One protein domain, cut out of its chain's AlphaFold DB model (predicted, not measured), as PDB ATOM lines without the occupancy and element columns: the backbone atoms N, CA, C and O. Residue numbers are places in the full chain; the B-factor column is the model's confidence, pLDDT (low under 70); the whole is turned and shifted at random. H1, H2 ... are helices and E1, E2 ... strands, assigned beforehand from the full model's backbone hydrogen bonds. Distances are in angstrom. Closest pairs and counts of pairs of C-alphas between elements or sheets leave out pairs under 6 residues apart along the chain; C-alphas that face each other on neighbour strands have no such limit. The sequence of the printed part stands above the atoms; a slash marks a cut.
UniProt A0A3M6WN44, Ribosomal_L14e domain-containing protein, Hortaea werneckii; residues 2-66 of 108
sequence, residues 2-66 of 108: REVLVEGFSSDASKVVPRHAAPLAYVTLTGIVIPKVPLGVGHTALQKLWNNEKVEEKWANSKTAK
ATOM      1  N   ARG A   2      -3.261-149.159 -25.640       90.75
ATOM      2  CA  ARG A   2      -4.088-150.197 -24.992       90.75
ATOM      3  C   ARG A   2      -3.964-151.509 -25.769       90.75
ATOM      4  O   ARG A   2      -4.172-151.518 -26.984       90.75
ATOM      5  N   GLU A   3      -3.635-152.581 -25.064       94.62
ATOM      6  CA  GLU A   3      -3.448-153.928 -25.608       94.62
ATOM      7  C   GLU A   3      -4.490-154.885 -25.033       94.62
ATOM      8  O   GLU A   3      -5.050-154.644 -23.960       94.62
ATOM      9  N   VAL A   4      -4.760-155.963 -25.763       94.44
ATOM     10  CA  VAL A   4      -5.680-157.026 -25.355       94.44
ATOM     11  C   VAL A   4      -5.013-158.375 -25.584       94.44
ATOM     12  O   VAL A   4      -4.319-158.574 -26.579       94.44
ATOM     13  N   LEU A   5      -5.233-159.313 -24.665       94.44
ATOM     14  CA  LEU A   5      -4.824-160.701 -24.833       94.44
ATOM     15  C   LEU A   5      -5.759-161.386 -25.839       94.44
ATOM     16  O   LEU A   5      -6.962-161.486 -25.597       94.44
ATOM     17  N   VAL A   6      -5.209-161.844 -26.959       95.12
ATOM     18  CA  VAL A   6      -5.943-162.470 -28.062       95.12
ATOM     19  C   VAL A   6      -5.536-163.927 -28.196       95.12
ATOM     20  O   VAL A   6      -4.366-164.277 -28.066       95.12
ATOM     21  N   GLU A   7      -6.517-164.773 -28.486       95.50
ATOM     22  CA  GLU A   7      -6.339-166.187 -28.784       95.50
ATOM     23  C   GLU A   7      -7.462-166.643 -29.721       95.50
ATOM     24  O   GLU A   7      -8.602-166.189 -29.593       95.50
ATOM     25  N   GLY A   8      -7.146-167.514 -30.677       94.25
ATOM     26  CA  GLY A   8      -8.102-167.999 -31.668       94.25
ATOM     27  C   GLY A   8      -7.892-169.473 -31.979       94.25
ATOM     28  O   GLY A   8      -6.771-169.920 -32.218       94.25
ATOM     29  N   PHE A   9      -8.992-170.221 -32.005       95.31
ATOM     30  CA  PHE A   9      -8.992-171.662 -32.233       95.31
ATOM     31  C   PHE A   9      -9.582-171.969 -33.605       95.31
ATOM     32  O   PHE A   9     -10.575-171.371 -34.023       95.31
ATOM     33  N   SER A  10      -8.983-172.933 -34.289       94.06
ATOM     34  CA  SER A  10      -9.488-173.485 -35.539       94.06
ATOM     35  C   SER A  10      -9.064-174.945 -35.630       94.06
ATOM     36  O   SER A  10      -8.075-175.353 -35.018       94.06
ATOM     37  N   SER A  11      -9.823-175.728 -36.389       89.62
ATOM     38  CA  SER A  11      -9.425-177.082 -36.795       89.62
ATOM     39  C   SER A  11      -8.272-177.082 -37.806       89.62
ATOM     40  O   SER A  11      -7.515-178.046 -37.890       89.62
ATOM     41  N   ASP A  12      -8.116-175.994 -38.559       92.00
ATOM     42  CA  ASP A  12      -7.058-175.810 -39.544       92.00
ATOM     43  C   ASP A  12      -5.852-175.125 -38.892       92.00
ATOM     44  O   ASP A  12      -5.933-173.968 -38.474       92.00
ATOM     45  N   ALA A  13      -4.717-175.829 -38.840       91.12
ATOM     46  CA  ALA A  13      -3.484-175.340 -38.223       91.12
ATOM     47  C   ALA A  13      -3.018-173.986 -38.789       91.12
ATOM     48  O   ALA A  13      -2.440-173.187 -38.058       91.12
ATOM     49  N   SER A  14      -3.317-173.686 -40.059       90.38
ATOM     50  CA  SER A  14      -2.953-172.409 -40.690       90.38
ATOM     51  C   SER A  14      -3.747-171.204 -40.168       90.38
ATOM     52  O   SER A  14      -3.355-170.059 -40.394       90.38
ATOM     53  N   LYS A  15      -4.869-171.446 -39.480       91.12
ATOM     54  CA  LYS A  15      -5.786-170.420 -38.960       91.12
ATOM     55  C   LYS A  15      -5.758-170.309 -37.437       91.12
ATOM     56  O   LYS A  15      -6.450-169.454 -36.884       91.12
ATOM     57  N   VAL A  16      -4.999-171.169 -36.760       95.19
ATOM     58  CA  VAL A  16      -4.830-171.109 -35.307       95.19
ATOM     59  C   VAL A  16      -4.040-169.854 -34.952       95.19
ATOM     60  O   VAL A  16      -2.996-169.574 -35.538       95.19
ATOM     61  N   VAL A  17      -4.540-169.104 -33.972       94.81
ATOM     62  CA  VAL A  17      -3.883-167.905 -33.455       94.81
ATOM     63  C   VAL A  17      -3.458-168.187 -32.015       94.81
ATOM     64  O   VAL A  17      -4.317-168.218 -31.129       94.81
ATOM     65  N   PRO A  18      -2.151-168.393 -31.756       94.38
ATOM     66  CA  PRO A  18      -1.640-168.594 -30.407       94.38
ATOM     67  C   PRO A  18      -1.956-167.410 -29.494       94.38
ATOM     68  O   PRO A  18      -2.107-166.274 -29.948       94.38
ATOM     69  N   ARG A  19      -2.009-167.671 -28.188       95.81
ATOM     70  CA  ARG A  19      -2.223-166.644 -27.170       95.81
ATOM     71  C   ARG A  19      -1.104-165.599 -27.199       95.81
ATOM     72  O   ARG A  19       0.049-165.930 -26.941       95.81
ATOM     73  N   HIS A  20      -1.445-164.345 -27.477       95.38
ATOM     74  CA  HIS A  20      -0.493-163.232 -27.521       95.38
ATOM     75  C   HIS A  20      -1.167-161.896 -27.183       95.38
ATOM     76  O   HIS A  20      -2.392-161.781 -27.207       95.38
ATOM     77  N   ALA A  21      -0.372-160.877 -26.855       96.12
ATOM     78  CA  ALA A  21      -0.867-159.512 -26.702       96.12
ATOM     79  C   ALA A  21      -0.976-158.842 -28.079       96.12
ATOM     80  O   ALA A  21      -0.013-158.832 -28.844       96.12
ATOM     81  N   ALA A  22      -2.142-158.278 -28.390       95.88
ATOM     82  CA  ALA A  22      -2.387-157.537 -29.620       95.88
ATOM     83  C   ALA A  22      -2.782-156.084 -29.296       95.88
ATOM     84  O   ALA A  22      -3.676-155.853 -28.471       95.88
ATOM     85  N   PRO A  23      -2.176-155.084 -29.958       96.94
ATOM     86  CA  PRO A  23      -2.626-153.701 -29.868       96.94
ATOM     87  C   PRO A  23      -4.058-153.547 -30.389       96.94
ATOM     88  O   PRO A  23      -4.388-154.051 -31.464       96.94
ATOM     89  N   LEU A  24      -4.892-152.767 -29.690       95.50
ATOM     90  CA  LEU A  24      -6.278-152.512 -30.117       95.50
ATOM     91  C   LEU A  24      -6.386-151.894 -31.522       95.50
ATOM     92  O   LEU A  24      -7.409-152.049 -32.177       95.50
ATOM     93  N   ALA A  25      -5.335-151.223 -31.998       95.38
ATOM     94  CA  ALA A  25      -5.272-150.638 -33.337       95.38
ATOM     95  C   ALA A  25      -5.221-151.679 -34.476       95.38
ATOM     96  O   ALA A  25      -5.568-151.345 -35.606       95.38
ATOM     97  N   TYR A  26      -4.798-152.921 -34.202       94.75
ATOM     98  CA  TYR A  26      -4.655-153.977 -35.218       94.75
ATOM     99  C   TYR A  26      -5.788-155.007 -35.212       94.75
ATOM    100  O   TYR A  26      -5.789-155.925 -36.030       94.75
ATOM    101  N   VAL A  27      -6.763-154.861 -34.316       94.69
ATOM    102  CA  VAL A  27      -7.915-155.760 -34.221       94.69
ATOM    103  C   VAL A  27      -9.201-155.010 -34.530       94.69
ATOM    104  O   VAL A  27      -9.321-153.806 -34.324       94.69
ATOM    105  N   THR A  28     -10.192-155.722 -35.054       94.06
ATOM    106  CA  THR A  28     -11.513-155.158 -35.347       94.06
ATOM    107  C   THR A  28     -12.575-156.028 -34.704       94.06
ATOM    108  O   THR A  28     -12.527-157.254 -34.802       94.06
ATOM    109  N   LEU A  29     -13.540-155.391 -34.043       93.75
ATOM    110  CA  LEU A  29     -14.632-156.100 -33.392       93.75
ATOM    111  C   LEU A  29     -15.549-156.753 -34.429       93.75
ATOM    112  O   LEU A  29     -15.902-156.158 -35.449       93.75
ATOM    113  N   THR A  30     -15.952-157.986 -34.140       93.94
ATOM    114  CA  THR A  30     -16.975-158.706 -34.904       93.94
ATOM    115  C   THR A  30     -18.289-158.713 -34.124       93.94
ATOM    116  O   THR A  30     -18.312-158.418 -32.932       93.94
ATOM    117  N   GLY A  31     -19.393-159.080 -34.778       93.19
ATOM    118  CA  GLY A  31     -20.680-159.279 -34.099       93.19
ATOM    119  C   GLY A  31     -20.793-160.602 -33.326       93.19
ATOM    120  O   GLY A  31     -21.873-160.912 -32.834       93.19
ATOM    121  N   ILE A  32     -19.732-161.414 -33.264       95.56
ATOM    122  CA  ILE A  32     -19.741-162.709 -32.575       95.56
ATOM    123  C   ILE A  32     -19.255-162.494 -31.145       95.56
ATOM    124  O   ILE A  32     -18.127-162.058 -30.929       95.56
ATOM    125  N   VAL A  33     -20.105-162.823 -30.176       95.19
ATOM    126  CA  VAL A  33     -19.816-162.683 -28.747       95.19
ATOM    127  C   VAL A  33     -19.970-164.045 -28.083       95.19
ATOM    128  O   VAL A  33     -21.005-164.689 -28.239       95.19
ATOM    129  N   ILE A  34     -18.948-164.472 -27.340       95.19
ATOM    130  CA  ILE A  34     -19.046-165.610 -26.418       95.19
ATOM    131  C   ILE A  34     -19.537-165.040 -25.078       95.19
ATOM    132  O   ILE A  34     -18.846-164.200 -24.493       95.19
ATOM    133  N   PRO A  35     -20.729-165.416 -24.591       94.00
ATOM    134  CA  PRO A  35     -21.275-164.841 -23.369       94.00
ATOM    135  C   PRO A  35     -20.507-165.322 -22.129       94.00
ATOM    136  O   PRO A  35     -20.027-166.451 -22.076       94.00
ATOM    137  N   LYS A  36     -20.452-164.470 -21.095       91.00
ATOM    138  CA  LYS A  36     -19.977-164.813 -19.737       91.00
ATOM    139  C   LYS A  36     -18.567-165.430 -19.680       91.00
ATOM    140  O   LYS A  36     -18.318-166.327 -18.881       91.00
ATOM    141  N   VAL A  37     -17.636-164.938 -20.498       92.81
ATOM    142  CA  VAL A  37     -16.221-165.339 -20.428       92.81
ATOM    143  C   VAL A  37     -15.527-164.588 -19.282       92.81
ATOM    144  O   VAL A  37     -15.503-163.355 -19.312       92.81
ATOM    145  N   PRO A  38     -14.948-165.279 -18.282       91.69
ATOM    146  CA  PRO A  38     -14.140-164.628 -17.256       91.69
ATOM    147  C   PRO A  38     -12.874-164.003 -17.854       91.69
ATOM    148  O   PRO A  38     -12.254-164.571 -18.759       91.69
ATOM    149  N   LEU A  39     -12.447-162.860 -17.314       91.31
ATOM    150  CA  LEU A  39     -11.159-162.270 -17.673       91.31
ATOM    151  C   LEU A  39     -10.025-163.238 -17.292       91.31
ATOM    152  O   LEU A  39      -9.991-163.740 -16.173       91.31
ATOM    153  N   GLY A  40      -9.101-163.500 -18.219       89.31
ATOM    154  CA  GLY A  40      -7.958-164.389 -17.967       89.31
ATOM    155  C   GLY A  40      -8.268-165.889 -18.049       89.31
ATOM    156  O   GLY A  40      -7.517-166.696 -17.508       89.31
ATOM    157  N   VAL A  41      -9.353-166.286 -18.723       94.25
ATOM    158  CA  VAL A  41      -9.708-167.700 -18.931       94.25
ATOM    159  C   VAL A  41      -8.548-168.529 -19.520       94.25
ATOM    160  O   VAL A  41      -7.813-168.097 -20.415       94.25
ATOM    161  N   GLY A  42      -8.366-169.751 -19.013       94.81
ATOM    162  CA  GLY A  42      -7.353-170.690 -19.504       94.81
ATOM    163  C   GLY A  42      -7.644-171.206 -20.920       94.81
ATOM    164  O   GLY A  42      -8.791-171.213 -21.360       94.81
ATOM    165  N   HIS A  43      -6.603-171.673 -21.618       94.62
ATOM    166  CA  HIS A  43      -6.673-172.131 -23.015       94.62
ATOM    167  C   HIS A  43      -7.755-173.197 -23.235       94.62
ATOM    168  O   HIS A  43      -8.640-173.040 -24.071       94.62
ATOM    169  N   THR A  44      -7.736-174.259 -22.427       94.88
ATOM    170  CA  THR A  44      -8.656-175.399 -22.559       94.88
ATOM    171  C   THR A  44     -10.109-175.017 -22.280       94.88
ATOM    172  O   THR A  44     -11.020-175.490 -22.957       94.88
ATOM    173  N   ALA A  45     -10.345-174.142 -21.300       95.44
ATOM    174  CA  ALA A  45     -11.678-173.639 -20.983       95.44
ATOM    175  C   ALA A  45     -12.206-172.718 -22.094       95.44
ATOM    176  O   ALA A  45     -13.358-172.860 -22.506       95.44
ATOM    177  N   LEU A  46     -11.361-171.831 -22.629       95.38
ATOM    178  CA  LEU A  46     -11.730-170.957 -23.738       95.38
ATOM    179  C   LEU A  46     -12.021-171.754 -25.014       95.38
ATOM    180  O   LEU A  46     -13.011-171.469 -25.680       95.38
ATOM    181  N   GLN A  47     -11.234-172.792 -25.313       95.50
ATOM    182  CA  GLN A  47     -11.477-173.677 -26.454       95.50
ATOM    183  C   GLN A  47     -12.838-174.378 -26.356       95.50
ATOM    184  O   GLN A  47     -13.575-174.453 -27.337       95.50
ATOM    185  N   LYS A  48     -13.213-174.855 -25.160       95.12
ATOM    186  CA  LYS A  48     -14.541-175.443 -24.922       95.12
ATOM    187  C   LYS A  48     -15.652-174.429 -25.189       95.12
ATOM    188  O   LYS A  48     -16.597-174.746 -25.901       95.12
ATOM    189  N   LEU A  49     -15.526-173.206 -24.670       95.81
ATOM    190  CA  LEU A  49     -16.503-172.134 -24.898       95.81
ATOM    191  C   LEU A  49     -16.595-171.741 -26.381       95.81
ATOM    192  O   LEU A  49     -17.694-171.585 -26.906       95.81
ATOM    193  N   TRP A  50     -15.455-171.642 -27.064       95.81
ATOM    194  CA  TRP A  50     -15.359-171.349 -28.494       95.81
ATOM    195  C   TRP A  50     -16.104-172.380 -29.347       95.81
ATOM    196  O   TRP A  50     -16.873-172.016 -30.242       95.81
ATOM    197  N   ASN A  51     -15.910-173.664 -29.036       94.94
ATOM    198  CA  ASN A  51     -16.562-174.773 -29.724       94.94
ATOM    199  C   ASN A  51     -18.060-174.843 -29.397       94.94
ATOM    200  O   ASN A  51     -18.869-175.004 -30.309       94.94
ATOM    201  N   ASN A  52     -18.442-174.656 -28.130       95.62
ATOM    202  CA  ASN A  52     -19.846-174.632 -27.702       95.62
ATOM    203  C   ASN A  52     -20.634-173.523 -28.412       95.62
ATOM    204  O   ASN A  52     -21.747-173.747 -28.878       95.62
ATOM    205  N   GLU A  53     -20.032-172.340 -28.547       95.62
ATOM    206  CA  GLU A  53     -20.630-171.210 -29.257       95.62
ATOM    207  C   GLU A  53     -20.495-171.290 -30.779       95.62
ATOM    208  O   GLU A  53     -20.982-170.395 -31.476       95.62
ATOM    209  N   LYS A  54     -19.853-172.341 -31.306       95.69
ATOM    210  CA  LYS A  54     -19.657-172.575 -32.741       95.69
ATOM    211  C   LYS A  54     -19.113-171.338 -33.463       95.69
ATOM    212  O   LYS A  54     -19.598-170.944 -34.526       95.69
ATOM    213  N   VAL A  55     -18.116-170.687 -32.858       95.69
ATOM    214  CA  VAL A  55     -17.578-169.402 -33.337       95.69
ATOM    215  C   VAL A  55     -17.045-169.512 -34.765       95.69
ATOM    216  O   VAL A  55     -17.294-168.620 -35.573       95.69
ATOM    217  N   GLU A  56     -16.382-170.619 -35.105       93.94
ATOM    218  CA  GLU A  56     -15.847-170.854 -36.452       93.94
ATOM    219  C   GLU A  56     -16.964-170.950 -37.510       93.94
ATOM    220  O   GLU A  56     -16.871-170.318 -38.564       93.94
ATOM    221  N   GLU A  57     -18.074-171.631 -37.205       94.56
ATOM    222  CA  GLU A  57     -19.245-171.705 -38.091       94.56
ATOM    223  C   GLU A  57     -19.929-170.337 -38.244       94.56
ATOM    224  O   GLU A  57     -20.275-169.919 -39.356       94.56
ATOM    225  N   LYS A  58     -20.104-169.606 -37.134       95.94
ATOM    226  CA  LYS A  58     -20.664-168.243 -37.137       95.94
ATOM    227  C   LYS A  58     -19.786-167.297 -37.964       95.94
ATOM    228  O   LYS A  58     -20.304-166.513 -38.763       95.94
ATOM    229  N   TRP A  59     -18.463-167.401 -37.828       94.75
ATOM    230  CA  TRP A  59     -17.506-166.616 -38.602       94.75
ATOM    231  C   TRP A  59     -17.567-166.962 -40.087       94.75
ATOM    232  O   TRP A  59     -17.748-166.053 -40.896       94.75
ATOM    233  N   ALA A  60     -17.516-168.245 -40.454       93.44
ATOM    234  CA  ALA A  60     -17.596-168.700 -41.844       93.44
ATOM    235  C   ALA A  60     -18.886-168.229 -42.543       93.44
ATOM    236  O   ALA A  60     -18.879-167.865 -43.723       93.44
ATOM    237  N   ASN A  61     -19.992-168.162 -41.799       94.31
ATOM    238  CA  ASN A  61     -21.273-167.683 -42.308       94.31
ATOM    239  C   ASN A  61     -21.409-166.155 -42.365       94.31
ATOM    240  O   ASN A  61     -22.308-165.656 -43.055       94.31
ATOM    241  N   SER A  62     -20.518-165.413 -41.706       94.94
ATOM    242  CA  SER A  62     -20.553-163.954 -41.662       94.94
ATOM    243  C   SER A  62     -20.318-163.315 -43.037       94.94
ATOM    244  O   SER A  62     -19.612-163.837 -43.909       94.94
ATOM    245  N   LYS A  63     -20.886-162.118 -43.237       94.50
ATOM    246  CA  LYS A  63     -20.672-161.318 -44.455       94.50
ATOM    247  C   LYS A  63     -19.190-160.982 -44.659       94.50
ATOM    248  O   LYS A  63     -18.718-160.997 -45.797       94.50
ATOM    249  N   THR A  64     -18.466-160.698 -43.579       92.69
ATOM    250  CA  THR A  64     -17.043-160.336 -43.608       92.69
ATOM    251  C   THR A  64     -16.187-161.489 -44.115       92.69
ATOM    252  O   THR A  64     -15.408-161.295 -45.053       92.69
ATOM    253  N   ALA A  65     -16.387-162.701 -43.587       93.69
ATOM    254  CA  ALA A  65     -15.665-163.885 -44.046       93.69
ATOM    255  C   ALA A  65     -15.973-164.198 -45.517       93.69
ATOM    256  O   ALA A  65     -15.056-164.331 -46.327       93.69
ATOM    257  N   LYS A  66     -17.258-164.202 -45.904       95.25
ATOM    258  CA  LYS A  66     -17.687-164.440 -47.296       95.25
ATOM    259  C   LYS A  66     -17.104-163.416 -48.274       95.25
ATOM    260  O   LYS A  66     -16.668-163.773 -49.370       95.25
TER     261      LYS A  66
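This is residues 2 to 66 of the 108 residues of the protein "Ribosomal_L14e domain-containing protein" of Hortaea werneckii (UniProt A0A3M6WN44). A two-stranded hairpin, E1 and E2, stands on one side of the domain, and the helices H1, H2 and H3 follow one another end to end round another side, with few contacts between them. A long loop, residues 24 to 42, sweeps from the end of the hairpin to the beginning of H1. The printed part has 65 residues, with two named strands and three named helices in the order E1, E2, H1, H2, H3; the sheet is antiparallel and the class is mixed, helices and strands. The whole is compact, with a radius of gyration of the C-alphas of 12.0 A, and rounded, with spans of 29 by 27 by 25 A.

E1, residues 3 to 8, and E2, residues 17 to 23, form an antiparallel hairpin at 159 degrees between their directions. N 6 and O 20 are 2.8 A apart and N 22 and O 4 are 2.8 A apart, both within hydrogen-bond range. H1, residues 43 to 52, and E1 are near each other, with 7 pairs of C-alphas within 10 A. H2, residues 55 to 61, is close to but not clearly touching H1; their closest C-alphas, of Trp 50 and Glu 56, are 8.0 A apart. These two helices run the same way at a steep tilt of 43 degrees. H3, residues 63 to 66, is close to but not clearly touching H2, the closest C-alphas being those of Trp 59 and Ala 65, 6.4 A apart. H1 and H3 are apart, and both strands are apart from H2 and H3. In H1 and H2 every O i to N i+4 pair is within hydrogen-bond range; H3 is too short for such a pair.

E1 measures 16.0 A from C-alpha 3 at (-3.448, -153.928, -25.608) to C-alpha 8, and E2 14.7 A. H1 measures 14.2 A and begins with C-alpha 43 at (-6.673, -172.131, -23.015). H2 measures 9.9 A, and H3, 5.2 A, ends with C-alpha 66 at (-17.687, -164.440, -47.296).

The two C-alphas farthest apart, of Gly 40 and Lys 66, are 30.9 A apart. The link from E2 to H1 is long, with 19 residues. The printed part has no cut, and no printed residue is under 70 in pLDDT.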